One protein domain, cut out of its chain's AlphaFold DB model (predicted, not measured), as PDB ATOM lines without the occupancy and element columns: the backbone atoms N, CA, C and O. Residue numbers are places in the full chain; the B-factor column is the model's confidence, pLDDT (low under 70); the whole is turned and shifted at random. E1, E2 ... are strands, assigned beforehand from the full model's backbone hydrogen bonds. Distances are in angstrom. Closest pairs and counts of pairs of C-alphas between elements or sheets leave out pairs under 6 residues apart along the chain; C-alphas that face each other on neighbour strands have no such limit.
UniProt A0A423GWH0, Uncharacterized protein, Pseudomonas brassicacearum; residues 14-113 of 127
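AT A GLANCE: This is residues 14 to 113 of the 127 residues of an uncharacterized protein of Pseudomonas brassicacearum (UniProt A0A423GWH0). Four small antiparallel sheets stand in a loose ring, not a closed barrel: E1 and E2, then E3 and E4, then E8 and E7, then E6 with E5 and E9, where E5 comes back to E2. The loop after E7 and the long link after E5 lie at opposite ends of the longest axis. The printed part has 100 residues, no named helix and nine named strands, E1 to E9 along the chain; the class is all strand, though under half of the residues, 42, are in named elements. The largest sheet has the order E5, E6, E9. The whole is compact, with a radius of gyration of the C-alphas of 13.6 A and spans of 40 by 28 by 25 A.

HOW THE PARTS SIT: Begin with the hairpin of E1, residues 14 to 18, and E2, residues 21 to 26, where N 16 and O 23 are 2.9 A apart. Next comes the hairpin of E3, residues 36 to 40, and E4, residues 43 to 47, with N 38 and O 45 at 2.9 A; the closest C-alphas of E2 and E3, Tyr 25 and Val 36, are 4.4 A apart. E5, residues 56 to 58, has its C-alpha 56 at 5.1 A from C-alpha 21 of E2, their closest pair. E6, residues 74 to 81, forms a hairpin with E5, N 58 to O 78 being 2.8 A. In the hairpin of E7, residues 87 to 89, and E8, residues 98 to 100, N 87 and O 100 are 2.9 A apart; C-alphas 43 and 100, the closest of E4 and E8, are 4.5 A apart. E9, residues 109 to 112, is antiparallel to E6, with N 77 and O 109 at 2.9 A. The pairing is staggered: E6 pairs with E9 over 74 to 77 and with E5 over 78 to 80.

IN THESE COORDINATES: Find C-alpha 14, where E1 begins, at (204.337, 122.512, 137.728). E2 is 16.5 A long; E6, the longest strand, runs 22.1 A from (207.684, 134.435, 128.922). E9 ends at (207.962, 132.840, 133.462).

THE WHOLE: The C-alphas farthest apart, of Asn 68 and Ala 93, are 40.5 A apart. The printed part has no cut; the link from E5 to E6 is long. Residues 49 to 51 and 91 to 96 have pLDDT under 70.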
ATOM      1  N   TYR A  14     204.092 123.532 138.739       93.44
ATOM      2  CA  TYR A  14     204.337 122.512 137.728       93.44
ATOM      3  C   TYR A  14     203.064 122.285 136.906       93.44
ATOM      4  O   TYR A  14     202.035 121.864 137.438       93.44
ATOM      5  N   PHE A  15     203.152 122.585 135.611       93.75
ATOM      6  CA  PHE A  15     202.080 122.433 134.630       93.75
ATOM      7  C   PHE A  15     202.195 121.059 133.961       93.75
ATOM      8  O   PHE A  15     202.946 120.891 133.002       93.75
ATOM      9  N   ARG A  16     201.434 120.071 134.440       91.94
ATOM     10  CA  ARG A  16     201.402 118.737 133.826       91.94
ATOM     11  C   ARG A  16     200.378 118.702 132.696       91.94
ATOM     12  O   ARG A  16     199.187 118.766 132.980       91.94
ATOM     13  N   CYS A  17     200.831 118.546 131.455       91.88
ATOM     14  CA  CYS A  17     199.946 118.417 130.296       91.88
ATOM     15  C   CYS A  17     199.511 116.956 130.075       91.88
ATOM     16  O   CYS A  17     200.366 116.076 130.004       91.88
ATOM     17  N   THR A  18     198.208 116.703 129.947       89.00
ATOM     18  CA  THR A  18     197.611 115.440 129.473       89.00
ATOM     19  C   THR A  18     196.444 115.791 128.556       89.00
ATOM     20  O   THR A  18     195.602 116.592 128.952       89.00
ATOM     21  N   ASP A  19     196.397 115.223 127.348       90.62
ATOM     22  CA  ASP A  19     195.341 115.490 126.354       90.62
ATOM     23  C   ASP A  19     195.075 116.997 126.128       90.62
ATOM     24  O   ASP A  19     193.935 117.454 126.133       90.62
ATOM     25  N   ASP A  20     196.151 117.783 125.985       90.44
ATOM     26  CA  ASP A  20     196.147 119.250 125.820       90.44
ATOM     27  C   ASP A  20     195.541 120.054 126.987       90.44
ATOM     28  O   ASP A  20     195.293 121.258 126.872       90.44
ATOM     29  N   GLN A  21     195.350 119.418 128.144       94.25
ATOM     30  CA  GLN A  21     194.909 120.068 129.373       94.25
ATOM     31  C   GLN A  21     195.951 119.958 130.479       94.25
ATOM     32  O   GLN A  21     196.739 119.018 130.545       94.25
ATOM     33  N   TYR A  22     195.922 120.915 131.395       94.62
ATOM     34  CA  TYR A  22     196.886 121.039 132.471       94.62
ATOM     35  C   TYR A  22     196.298 120.670 133.827       94.62
ATOM     36  O   TYR A  22     195.300 121.243 134.257       94.62
ATOM     37  N   THR A  23     196.992 119.795 134.549       93.00
ATOM     38  CA  THR A  23     196.906 119.701 136.008       93.00
ATOM     39  C   THR A  23     198.004 120.583 136.605       93.00
ATOM     40  O   THR A  23     199.166 120.482 136.206       93.00
ATOM     41  N   LEU A  24     197.658 121.459 137.552       92.69
ATOM     42  CA  LEU A  24     198.605 122.408 138.149       92.69
ATOM     43  C   LEU A  24     199.002 121.962 139.554       92.69
ATOM     44  O   LEU A  24     198.141 121.830 140.418       92.69
ATOM     45  N   TYR A  25     200.296 121.783 139.797       92.06
ATOM     46  CA  TYR A  25     200.831 121.456 141.120       92.06
ATOM     47  C   TYR A  25     201.609 122.635 141.687       92.06
ATOM     48  O   TYR A  25     202.398 123.255 140.976       92.06
ATOM     49  N   VAL A  26     201.443 122.916 142.975       91.19
ATOM     50  CA  VAL A  26     202.232 123.935 143.675       91.19
ATOM     51  C   VAL A  26     203.668 123.441 143.854       91.19
ATOM     52  O   VAL A  26     203.902 122.328 144.333       91.19
ATOM     53  N   ARG A  27     204.634 124.281 143.481       91.25
ATOM     54  CA  ARG A  27     206.079 124.043 143.631       91.25
ATOM     55  C   ARG A  27     206.801 125.127 144.420       91.25
ATOM     56  O   ARG A  27     207.956 124.916 144.766       91.25
ATOM     57  N   SER A  28     206.135 126.234 144.745       90.19
ATOM     58  CA  SER A  28     206.602 127.136 145.798       90.19
ATOM     59  C   SER A  28     206.878 126.338 147.078       90.19
ATOM     60  O   SER A  28     206.052 125.515 147.485       90.19
ATOM     61  N   GLU A  29     208.030 126.573 147.707       87.69
ATOM     62  CA  GLU A  29     208.351 125.976 149.004       87.69
ATOM     63  C   GLU A  29     207.330 126.408 150.067       87.69
ATOM     64  O   GLU A  29     206.875 127.552 150.087       87.69
ATOM     65  N   GLY A  30     206.974 125.491 150.969       86.38
ATOM     66  CA  GLY A  30     206.076 125.766 152.091       86.38
ATOM     67  C   GLY A  30     204.922 124.774 152.220       86.38
ATOM     68  O   GLY A  30     204.940 123.679 151.661       86.38
ATOM     69  N   GLU A  31     203.894 125.170 152.974       86.75
ATOM     70  CA  GLU A  31     202.783 124.302 153.405       86.75
ATOM     71  C   GLU A  31     201.956 123.706 152.248       86.75
ATOM     72  O   GLU A  31     201.265 122.691 152.398       86.75
ATOM     73  N   HIS A  32     201.993 124.339 151.077       87.81
ATOM     74  CA  HIS A  32     201.220 123.910 149.915       87.81
ATOM     75  C   HIS A  32     202.037 123.132 148.885       87.81
ATOM     76  O   HIS A  32     201.449 122.675 147.908       87.81
ATOM     77  N   PHE A  33     203.342 122.934 149.099       89.19
ATOM     78  CA  PHE A  33     204.199 122.213 148.162       89.19
ATOM     79  C   PHE A  33     203.624 120.831 147.814       89.19
ATOM     80  O   PHE A  33     203.225 120.059 148.686       89.19
ATOM     81  N   GLY A  34     203.561 120.522 146.519       87.50
ATOM     82  CA  GLY A  34     203.051 119.255 145.996       87.50
ATOM     83  C   GLY A  34     201.527 119.133 145.931       87.50
ATOM     84  O   GLY A  34     201.041 118.197 145.298       87.50
ATOM     85  N   LYS A  35     200.761 120.066 146.515       89.62
ATOM     86  CA  LYS A  35     199.295 120.079 146.387       89.62
ATOM     87  C   LYS A  35     198.884 120.413 144.953       89.62
ATOM     88  O   LYS A  35     199.540 121.210 144.280       89.62
ATOM     89  N   VAL A  36     197.779 119.826 144.504       91.38
ATOM     90  CA  VAL A  36     197.167 120.139 143.207       91.38
ATOM     91  C   VAL A  36     196.212 121.319 143.358       91.38
ATOM     92  O   VAL A  36     195.506 121.411 144.359       91.38
ATOM     93  N   ILE A  37     196.180 122.238 142.398       90.69
ATOM     94  CA  ILE A  37     195.171 123.300 142.375       90.69
ATOM     95  C   ILE A  37     193.838 122.698 141.944       90.69
ATOM     96  O   ILE A  37     193.722 122.155 140.847       90.69
ATOM     97  N   ASP A  38     192.835 122.817 142.808       90.62
ATOM     98  CA  ASP A  38     191.511 122.239 142.604       90.62
ATOM     99  C   ASP A  38     190.390 123.232 142.935       90.62
ATOM    100  O   ASP A  38     190.591 124.196 143.681       90.62
ATOM    101  N   LEU A  39     189.206 123.002 142.365       88.38
ATOM    102  CA  LEU A  39     188.015 123.816 142.593       88.38
ATOM    103  C   LEU A  39     187.270 123.335 143.845       88.38
ATOM    104  O   LEU A  39     186.698 122.248 143.866       88.38
ATOM    105  N   GLN A  40     187.211 124.182 144.867       85.56
ATOM    106  CA  GLN A  40     186.455 123.945 146.095       85.56
ATOM    107  C   GLN A  40     185.281 124.927 146.160       85.56
ATOM    108  O   GLN A  40     185.428 126.113 146.465       85.56
ATOM    109  N   GLY A  41     184.085 124.444 145.813       83.06
ATOM    110  CA  GLY A  41     182.914 125.299 145.621       83.06
ATOM    111  C   GLY A  41     183.096 126.209 144.404       83.06
ATOM    112  O   GLY A  41     182.988 125.748 143.271       83.06
ATOM    113  N   ILE A  42     183.359 127.498 144.635       76.94
ATOM    114  CA  ILE A  42     183.616 128.480 143.565       76.94
ATOM    115  C   ILE A  42     185.072 128.952 143.501       76.94
ATOM    116  O   ILE A  42     185.445 129.586 142.516       76.94
ATOM    117  N   VAL A  43     185.880 128.652 144.521       84.38
ATOM    118  CA  VAL A  43     187.256 129.148 144.674       84.38
ATOM    119  C   VAL A  43     188.271 128.058 144.351       84.38
ATOM    120  O   VAL A  43     187.999 126.875 144.547       84.38
ATOM    121  N   PHE A  44     189.458 128.448 143.892       87.62
ATOM    122  CA  PHE A  44     190.559 127.509 143.667       87.62
ATOM    123  C   PHE A  44     191.501 127.455 144.872       87.62
ATOM    124  O   PHE A  44     191.930 128.492 145.375       87.62
ATOM    125  N   THR A  45     191.840 126.247 145.322       87.12
ATOM    126  CA  THR A  45     192.719 126.007 146.481       87.12
ATOM    127  C   THR A  45     193.655 124.827 146.237       87.12
ATOM    128  O   THR A  45     193.344 123.951 145.434       87.12
ATOM    129  N   GLY A  46     194.769 124.755 146.972       86.56
ATOM    130  CA  GLY A  46     195.618 123.561 146.982       86.56
ATOM    131  C   GLY A  46     194.947 122.389 147.709       86.56
ATOM    132  O   GLY A  46     194.722 122.464 148.916       86.56
ATOM    133  N   SER A  47     194.683 121.300 146.992       83.31
ATOM    134  CA  SER A  47     194.105 120.052 147.488       83.31
ATOM    135  C   SER A  47     195.159 118.944 147.596       83.31
ATOM    136  O   SER A  47     196.111 118.880 146.816       83.31
ATOM    137  N   SER A  48     194.984 118.058 148.575       75.62
ATOM    138  CA  SER A  48     195.747 116.809 148.718       75.62
ATOM    139  C   SER A  48     195.013 115.590 148.147       75.62
ATOM    140  O   SER A  48     195.535 114.477 148.205       75.62
ATOM    141  N   THR A  49     193.791 115.763 147.639       68.00
ATOM    142  CA  THR A  49     193.000 114.670 147.067       68.00
ATOM    143  C   THR A  49     193.353 114.448 145.596       68.00
ATOM    144  O   THR A  49     193.865 115.335 144.918       68.00
ATOM    145  N   GLN A  50     193.068 113.247 145.080       59.84
ATOM    146  CA  GLN A  50     193.218 112.944 143.649       59.84
ATOM    147  C   GLN A  50     192.118 113.576 142.781       59.84
ATOM    148  O   GLN A  50     192.202 113.509 141.555       59.84
ATOM    149  N   SER A  51     191.093 114.185 143.391       63.91
ATOM    150  CA  SER A  51     190.124 114.995 142.657       63.91
ATOM    151  C   SER A  51     190.826 116.272 142.220       63.91
ATOM    152  O   SER A  51     191.284 117.044 143.057       63.91
ATOM    153  N   HIS A  52     190.948 116.452 140.914       73.94
ATOM    154  CA  HIS A  52     191.536 117.638 140.323       73.94
ATOM    155  C   HIS A  52     190.685 118.078 139.144       73.94
ATOM    156  O   HIS A  52     190.139 117.261 138.398       73.94
ATOM    157  N   VAL A  53     190.591 119.387 138.970       89.25
ATOM    158  CA  VAL A  53     190.120 119.979 137.728       89.25
ATOM    159  C   VAL A  53     191.286 120.151 136.765       89.25
ATOM    160  O   VAL A  53     192.404 120.487 137.152       89.25
ATOM    161  N   ASN A  54     190.998 119.944 135.487       93.31
ATOM    162  CA  ASN A  54     191.930 120.249 134.417       93.31
ATOM    163  C   ASN A  54     191.706 121.670 133.908       93.31
ATOM    164  O   ASN A  54     190.572 122.162 133.854       93.31
ATOM    165  N   PHE A  55     192.795 122.310 133.508       95.56
ATOM    166  CA  PHE A  55     192.808 123.666 132.991       95.56
ATOM    167  C   PHE A  55     193.222 123.672 131.524       95.56
ATOM    168  O   PHE A  55     194.215 123.056 131.158       95.56
ATOM    169  N   ASN A  56     192.529 124.437 130.690       97.25
ATOM    170  CA  ASN A  56     193.092 124.845 129.407       97.25
ATOM    171  C   ASN A  56     193.870 126.142 129.615       97.25
ATOM    172  O   ASN A  56     193.385 127.061 130.289       97.25
ATOM    173  N   MET A  57     195.043 126.229 129.001       96.81
ATOM    174  CA  MET A  57     195.790 127.472 128.885       96.81
ATOM    175  C   MET A  57     195.330 128.203 127.627       96.81
ATOM    176  O   MET A  57     195.228 127.609 126.558       96.81
ATOM    177  N   LEU A  58     195.017 129.486 127.770       97.06
ATOM    178  CA  LEU A  58     194.585 130.341 126.673       97.06
ATOM    179  C   LEU A  58     195.605 131.459 126.464       97.06
ATOM    180  O   LEU A  58     196.125 132.016 127.436       97.06
ATOM    181  N   ASP A  59     195.852 131.826 125.211       95.62
ATOM    182  CA  ASP A  59     196.532 133.076 124.893       95.62
ATOM    183  C   ASP A  59     195.624 134.290 125.182       95.62
ATOM    184  O   ASP A  59     194.458 134.164 125.570       95.62
ATOM    185  N   ILE A  60     196.149 135.500 124.983       92.88
ATOM    186  CA  ILE A  60     195.392 136.733 125.245       92.88
ATOM    187  C   ILE A  60     194.209 136.957 124.287       92.88
ATOM    188  O   ILE A  60     193.340 137.781 124.572       92.88
ATOM    189  N   ASN A  61     194.174 136.236 123.166       93.88
ATOM    190  CA  ASN A  61     193.091 136.259 122.187       93.88
ATOM    191  C   ASN A  61     192.044 135.165 122.468       93.88
ATOM    192  O   ASN A  61     191.076 135.041 121.720       93.88
ATOM    193  N   GLY A  62     192.223 134.375 123.534       93.56
ATOM    194  CA  GLY A  62     191.331 133.285 123.917       93.56
ATOM    195  C   GLY A  62     191.559 131.983 123.146       93.56
ATOM    196  O   GLY A  62     190.744 131.067 123.267       93.56
ATOM    197  N   LYS A  63     192.637 131.866 122.362       95.94
ATOM    198  CA  LYS A  63     193.000 130.616 121.687       95.94
ATOM    199  C   LYS A  63     193.602 129.650 122.706       95.94
ATOM    200  O   LYS A  63     194.533 130.023 123.415       95.94
ATOM    201  N   THR A  64     193.125 128.404 122.740       96.69
ATOM    202  CA  THR A  64     193.785 127.339 123.510       96.69
ATOM    203  C   THR A  64     195.191 127.088 122.973       96.69
ATOM    204  O   THR A  64     195.375 126.895 121.769       96.69
ATOM    205  N   ILE A  65     196.166 127.101 123.874       96.56
ATOM    206  CA  ILE A  65     197.583 126.870 123.600       96.56
ATOM    207  C   ILE A  65     198.167 125.918 124.645       96.56
ATOM    208  O   ILE A  65     197.634 125.762 125.743       96.56
ATOM    209  N   THR A  66     199.302 125.326 124.316       95.44
ATOM    210  CA  THR A  66     200.156 124.563 125.223       95.44
ATOM    211  C   THR A  66     201.514 125.254 125.365       95.44
ATOM    212  O   THR A  66     201.860 126.156 124.602       95.44
ATOM    213  N   LEU A  67     202.339 124.805 126.314       93.56
ATOM    214  CA  LEU A  67     203.724 125.271 126.465       93.56
ATOM    215  C   LEU A  67     204.582 125.052 125.203       93.56
ATOM    216  O   LEU A  67     205.580 125.754 125.031       93.56
ATOM    217  N   ASN A  68     204.199 124.114 124.326       92.25
ATOM    218  CA  ASN A  68     204.879 123.859 123.052       92.25
ATOM    219  C   ASN A  68     204.582 124.932 121.996       92.25
ATOM    220  O   ASN A  68     205.373 125.109 121.074       92.25
ATOM    221  N   ASP A  69     203.474 125.664 122.132       94.88
ATOM    222  CA  ASP A  69     203.099 126.749 121.219       94.88
ATOM    223  C   ASP A  69     203.803 128.079 121.555       94.88
ATOM    224  O   ASP A  69     203.702 129.049 120.802       94.88
ATOM    225  N   ILE A  70     204.500 128.150 122.696       94.75
ATOM    226  CA  ILE A  70     205.130 129.372 123.204       94.75
ATOM    227  C   ILE A  70     206.598 129.430 122.771       94.75
ATOM    228  O   ILE A  70     207.449 128.695 123.283       94.75
ATOM    229  N   ASN A  71     206.902 130.380 121.886       91.75
ATOM    230  CA  ASN A  71     208.264 130.710 121.478       91.75
ATOM    231  C   ASN A  71     208.918 131.642 122.516       91.75
ATOM    232  O   ASN A  71     208.642 132.840 122.531       91.75
ATOM    233  N   GLY A  72     209.798 131.101 123.363       93.94
ATOM    234  CA  GLY A  72     210.524 131.846 124.404       93.94
ATOM    235  C   GLY A  72     209.990 131.607 125.817       93.94
ATOM    236  O   GLY A  72     209.036 130.865 126.007       93.94
ATOM    237  N   ASP A  73     210.603 132.214 126.828       95.12
ATOM    238  CA  ASP A  73     210.390 131.804 128.229       95.12
ATOM    239  C   ASP A  73     209.400 132.682 128.998       95.12
ATOM    240  O   ASP A  73     209.256 132.569 130.214       95.12
ATOM    241  N   THR A  74     208.684 133.565 128.303       95.12
ATOM    242  CA  THR A  74     207.684 134.435 128.922       95.12
ATOM    243  C   THR A  74     206.436 134.524 128.063       95.12
ATOM    244  O   THR A  74     206.524 134.766 126.862       95.12
ATOM    245  N   GLN A  75     205.265 134.366 128.680       96.00
ATOM    246  CA  GLN A  75     203.978 134.478 127.996       96.00
ATOM    247  C   GLN A  75     202.894 134.967 128.955       96.00
ATOM    248  O   GLN A  75     202.750 134.458 130.064       96.00
ATOM    249  N   VAL A  76     202.075 135.919 128.504       96.38
ATOM    250  CA  VAL A  76     200.834 136.266 129.207       96.38
ATOM    251  C   VAL A  76     199.737 135.304 128.766       96.38
ATOM    252  O   VAL A  76     199.471 135.174 127.568       96.38
ATOM    253  N   ILE A  77     199.101 134.652 129.734       95.94
ATOM    254  CA  ILE A  77     198.057 133.650 129.512       95.94
ATOM    255  C   ILE A  77     196.802 133.949 130.327       95.94
ATOM    256  O   ILE A  77     196.808 134.744 131.274       95.94
ATOM    257  N   GLN A  78     195.745 133.217 130.008       96.38
ATOM    258  CA  GLN A  78     194.605 132.993 130.885       96.38
ATOM    259  C   GLN A  78     194.447 131.493 131.138       96.38
ATOM    260  O   GLN A  78     194.916 130.662 130.361       96.38
ATOM    261  N   LEU A  79     193.761 131.144 132.221       95.31
ATOM    262  CA  LEU A  79     193.368 129.767 132.502       95.31
ATOM    263  C   LEU A  79     191.857 129.643 132.363       95.31
ATOM    264  O   LEU A  79     191.118 130.557 132.728       95.31
ATOM    265  N   SER A  80     191.394 128.501 131.870       94.94
ATOM    266  CA  SER A  80     189.977 128.153 131.878       94.94
ATOM    267  C   SER A  80     189.765 126.728 132.354       94.94
ATOM    268  O   SER A  80     190.610 125.866 132.145       94.94
ATOM    269  N   THR A  81     188.622 126.465 132.970       93.44
ATOM    270  CA  THR A  81     188.162 125.113 133.289       93.44
ATOM    271  C   THR A  81     186.643 125.081 133.194       93.44
ATOM    272  O   THR A  81     185.989 126.118 133.324       93.44
ATOM    273  N   GLN A  82     186.064 123.916 132.895       89.69
ATOM    274  CA  GLN A  82     184.610 123.754 132.732       89.69
ATOM    275  C   GLN A  82     183.983 124.779 131.757       89.69
ATOM    276  O   GLN A  82     182.882 125.285 131.979       89.69
ATOM    277  N   GLY A  83     184.712 125.140 130.694       89.88
ATOM    278  CA  GLY A  83     184.277 126.120 129.691       89.88
ATOM    279  C   GLY A  83     184.267 127.582 130.158       89.88
ATOM    280  O   GLY A  83     183.746 128.438 129.446       89.88
ATOM    281  N   LYS A  84     184.826 127.894 131.335       91.62
ATOM    282  CA  LYS A  84     184.857 129.246 131.912       91.62
ATOM    283  C   LYS A  84     186.285 129.698 132.185       91.62
ATOM    284  O   LYS A  84     187.092 128.940 132.716       91.62
ATOM    285  N   ILE A  85     186.583 130.951 131.853       93.25
ATOM    286  CA  ILE A  85     187.864 131.591 132.177       93.25
ATOM    287  C   ILE A  85     187.907 131.893 133.676       93.25
ATOM    288  O   ILE A  85     186.917 132.361 134.239       93.25
ATOM    289  N   LEU A  86     189.054 131.653 134.307       92.25
ATOM    290  CA  LEU A  86     189.306 132.022 135.695       92.25
ATOM    291  C   LEU A  86     189.288 133.541 135.853       92.25
ATOM    292  O   LEU A  86     189.831 134.295 135.039       92.25
ATOM    293  N   ARG A  87     188.671 134.003 136.934       91.19
ATOM    294  CA  ARG A  87     188.520 135.421 137.241       91.19
ATOM    295  C   ARG A  87     189.039 135.698 138.643       91.19
ATOM    296  O   ARG A  87     189.031 134.827 139.508       91.19
ATOM    297  N   SER A  88     189.532 136.906 138.848       87.44
ATOM    298  CA  SER A  88     189.872 137.429 140.159       87.44
ATOM    299  C   SER A  88     188.641 138.103 140.753       87.44
ATOM    300  O   SER A  88     187.971 138.884 140.067       87.44
ATOM    301  N   GLU A  89     188.353 137.787 142.014       83.19
ATOM    302  CA  GLU A  89     187.353 138.491 142.810       83.19
ATOM    303  C   GLU A  89     188.037 139.330 143.886       83.19
ATOM    304  O   GLU A  89     188.884 138.839 144.641       83.19
ATOM    305  N   PHE A  90     187.642 140.599 143.953       74.62
ATOM    306  CA  PHE A  90     188.079 141.522 144.990       74.62
ATOM    307  C   PHE A  90     187.067 141.476 146.132       74.62
ATOM    308  O   PHE A  90     185.909 141.857 145.969       74.62
ATOM    309  N   GLY A  91     187.495 140.976 147.290       64.69
ATOM    310  CA  GLY A  91     186.694 141.066 148.505       64.69
ATOM    311  C   GLY A  91     186.619 142.504 149.024       64.69
ATOM    312  O   GLY A  91     187.501 143.322 148.770       64.69
ATOM    313  N   TRP A  92     185.571 142.807 149.788       59.56
ATOM    314  CA  TRP A  92     185.531 144.007 150.623       59.56
ATOM    315  C   TRP A  92     186.345 143.742 151.906       59.56
ATOM    316  O   TRP A  92     186.159 142.692 152.513       59.56
ATOM    317  N   ALA A  93     187.194 144.683 152.342       64.69
ATOM    318  CA  ALA A  93     188.057 144.588 153.541       64.69
ATOM    319  C   ALA A  93     189.219 143.562 153.451       64.69
ATOM    320  O   ALA A  93     189.811 143.410 152.388       64.69
ATOM    321  N   ASP A  94     189.577 142.900 154.564       62.66
ATOM    322  CA  ASP A  94     190.785 142.061 154.744       62.66
ATOM    323  C   ASP A  94     190.747 140.694 154.026       62.66
ATOM    324  O   ASP A  94     191.556 139.807 154.312       62.66
ATOM    325  N   PHE A  95     189.795 140.472 153.116       61.94
ATOM    326  CA  PHE A  95     189.736 139.212 152.382       61.94
ATOM    327  C   PHE A  95     190.812 139.188 151.292       61.94
ATOM    328  O   PHE A  95     190.847 140.093 150.454       61.94
ATOM    329  N   PRO A  96     191.670 138.152 151.255       68.12
ATOM    330  CA  PRO A  96     192.689 138.052 150.225       68.12
ATOM    331  C   PRO A  96     192.038 137.938 148.846       68.12
ATOM    332  O   PRO A  96     190.976 137.327 148.683       68.12
ATOM    333  N   VAL A  97     192.708 138.510 147.844       72.62
ATOM    334  CA  VAL A  97     192.353 138.300 146.439       72.62
ATOM    335  C   VAL A  97     192.351 136.801 146.166       72.62
ATOM    336  O   VAL A  97     193.308 136.100 146.495       72.62
ATOM    337  N   ARG A  98     191.270 136.313 145.558       82.44
ATOM    338  CA  ARG A  98     191.096 134.898 145.227       82.44
ATOM    339  C   ARG A  98     190.764 134.721 143.756       82.44
ATOM    340  O   ARG A  98     190.233 135.629 143.111       82.44
ATOM    341  N   PHE A  99     191.066 133.535 143.245       85.31
ATOM    342  CA  PHE A  99     190.668 133.122 141.909       85.31
ATOM    343  C   PHE A  99     189.408 132.265 142.007       85.31
ATOM    344  O   PHE A  99     189.325 131.358 142.837       85.31
ATOM    345  N   GLU A 100     188.430 132.557 141.160       86.88
ATOM    346  CA  GLU A 100     187.142 131.870 141.109       86.88
ATOM    347  C   GLU A 100     186.544 131.915 139.695       86.88
ATOM    348  O   GLU A 100     186.970 132.687 138.835       86.88
ATOM    349  N   LEU A 101     185.538 131.079 139.433       84.12
ATOM    350  CA  LEU A 101     184.856 131.036 138.129       84.12
ATOM    351  C   LEU A 101     183.819 132.158 137.924       84.12
ATOM    352  O   LEU A 101     183.276 132.286 136.826       84.12
ATOM    353  N   GLY A 102     183.521 132.947 138.961       82.12
ATOM    354  CA  GLY A 102     182.479 133.985 138.962       82.12
ATOM    355  C   GLY A 102     182.971 135.412 139.211       82.12
ATOM    356  O   GLY A 102     182.148 136.323 139.233       82.12
ATOM    357  N   GLY A 103     184.281 135.608 139.376       84.44
ATOM    358  CA  GLY A 103     184.840 136.884 139.814       84.44
ATOM    359  C   GLY A 103     184.674 138.026 138.809       84.44
ATOM    360  O   GLY A 103     184.379 137.828 137.630       84.44
ATOM    361  N   GLN A 104     184.910 139.254 139.250       84.62
ATOM    362  CA  GLN A 104     184.678 140.452 138.440       84.62
ATOM    363  C   GLN A 104     185.656 140.615 137.267       84.62
ATOM    364  O   GLN A 104     185.242 141.002 136.170       84.62
ATOM    365  N   VAL A 105     186.940 140.286 137.438       88.19
ATOM    366  CA  VAL A 105     187.991 140.613 136.454       88.19
ATOM    367  C   VAL A 105     188.624 139.354 135.883       88.19
ATOM    368  O   VAL A 105     189.012 138.462 136.623       88.19
ATOM    369  N   ALA A 106     188.757 139.268 134.556       88.69
ATOM    370  CA  ALA A 106     189.430 138.133 133.926       88.69
ATOM    371  C   ALA A 106     190.890 138.042 134.396       88.69
ATOM    372  O   ALA A 106     191.637 139.017 134.294       88.69
ATOM    373  N   LEU A 107     191.291 136.873 134.895       89.38
ATOM    374  CA  LEU A 107     192.642 136.657 135.392       89.38
ATOM    375  C   LEU A 107     193.614 136.562 134.211       89.38
ATOM    376  O   LEU A 107     193.388 135.803 133.266       89.38
ATOM    377  N   LYS A 108     194.697 137.338 134.280       92.62
ATOM    378  CA  LYS A 108     195.841 137.245 133.372       92.62
ATOM    379  C   LYS A 108     197.066 136.899 134.200       92.62
ATOM    380  O   LYS A 108     197.358 137.595 135.168       92.62
ATOM    381  N   LEU A 109     197.759 135.836 133.820       91.38
ATOM    382  CA  LEU A 109     198.981 135.388 134.478       91.38
ATOM    383  C   LEU A 109     200.151 135.610 133.529       91.38
ATOM    384  O   LEU A 109     200.057 135.277 132.349       91.38
ATOM    385  N   THR A 110     201.245 136.164 134.040       93.50
ATOM    386  CA  THR A 110     202.511 136.182 133.300       93.50
ATOM    387  C   THR A 110     203.274 134.929 133.685       93.50
ATOM    388  O   THR A 110     203.747 134.820 134.815       93.50
ATOM    389  N   LEU A 111     203.356 133.969 132.769       93.38
ATOM    390  CA  LEU A 111     204.221 132.814 132.936       93.38
ATOM    391  C   LEU A 111     205.662 133.232 132.688       93.38
ATOM    392  O   LEU A 111     205.969 133.747 131.616       93.38
ATOM    393  N   ASN A 112     206.523 132.939 133.655       94.75
ATOM    394  CA  ASN A 112     207.962 132.840 133.462       94.75
ATOM    395  C   ASN A 112     208.289 131.345 133.435       94.75
ATOM    396  O   ASN A 112     208.213 130.672 134.462       94.75
ATOM    397  N   ILE A 113     208.544 130.807 132.246       94.88
ATOM    398  CA  ILE A 113     208.770 129.379 132.028       94.88
ATOM    399  C   ILE A 113     210.192 129.063 132.481       94.88
ATOM    400  O   ILE A 113     211.156 129.429 131.819       94.88
TER     401      ILE A 113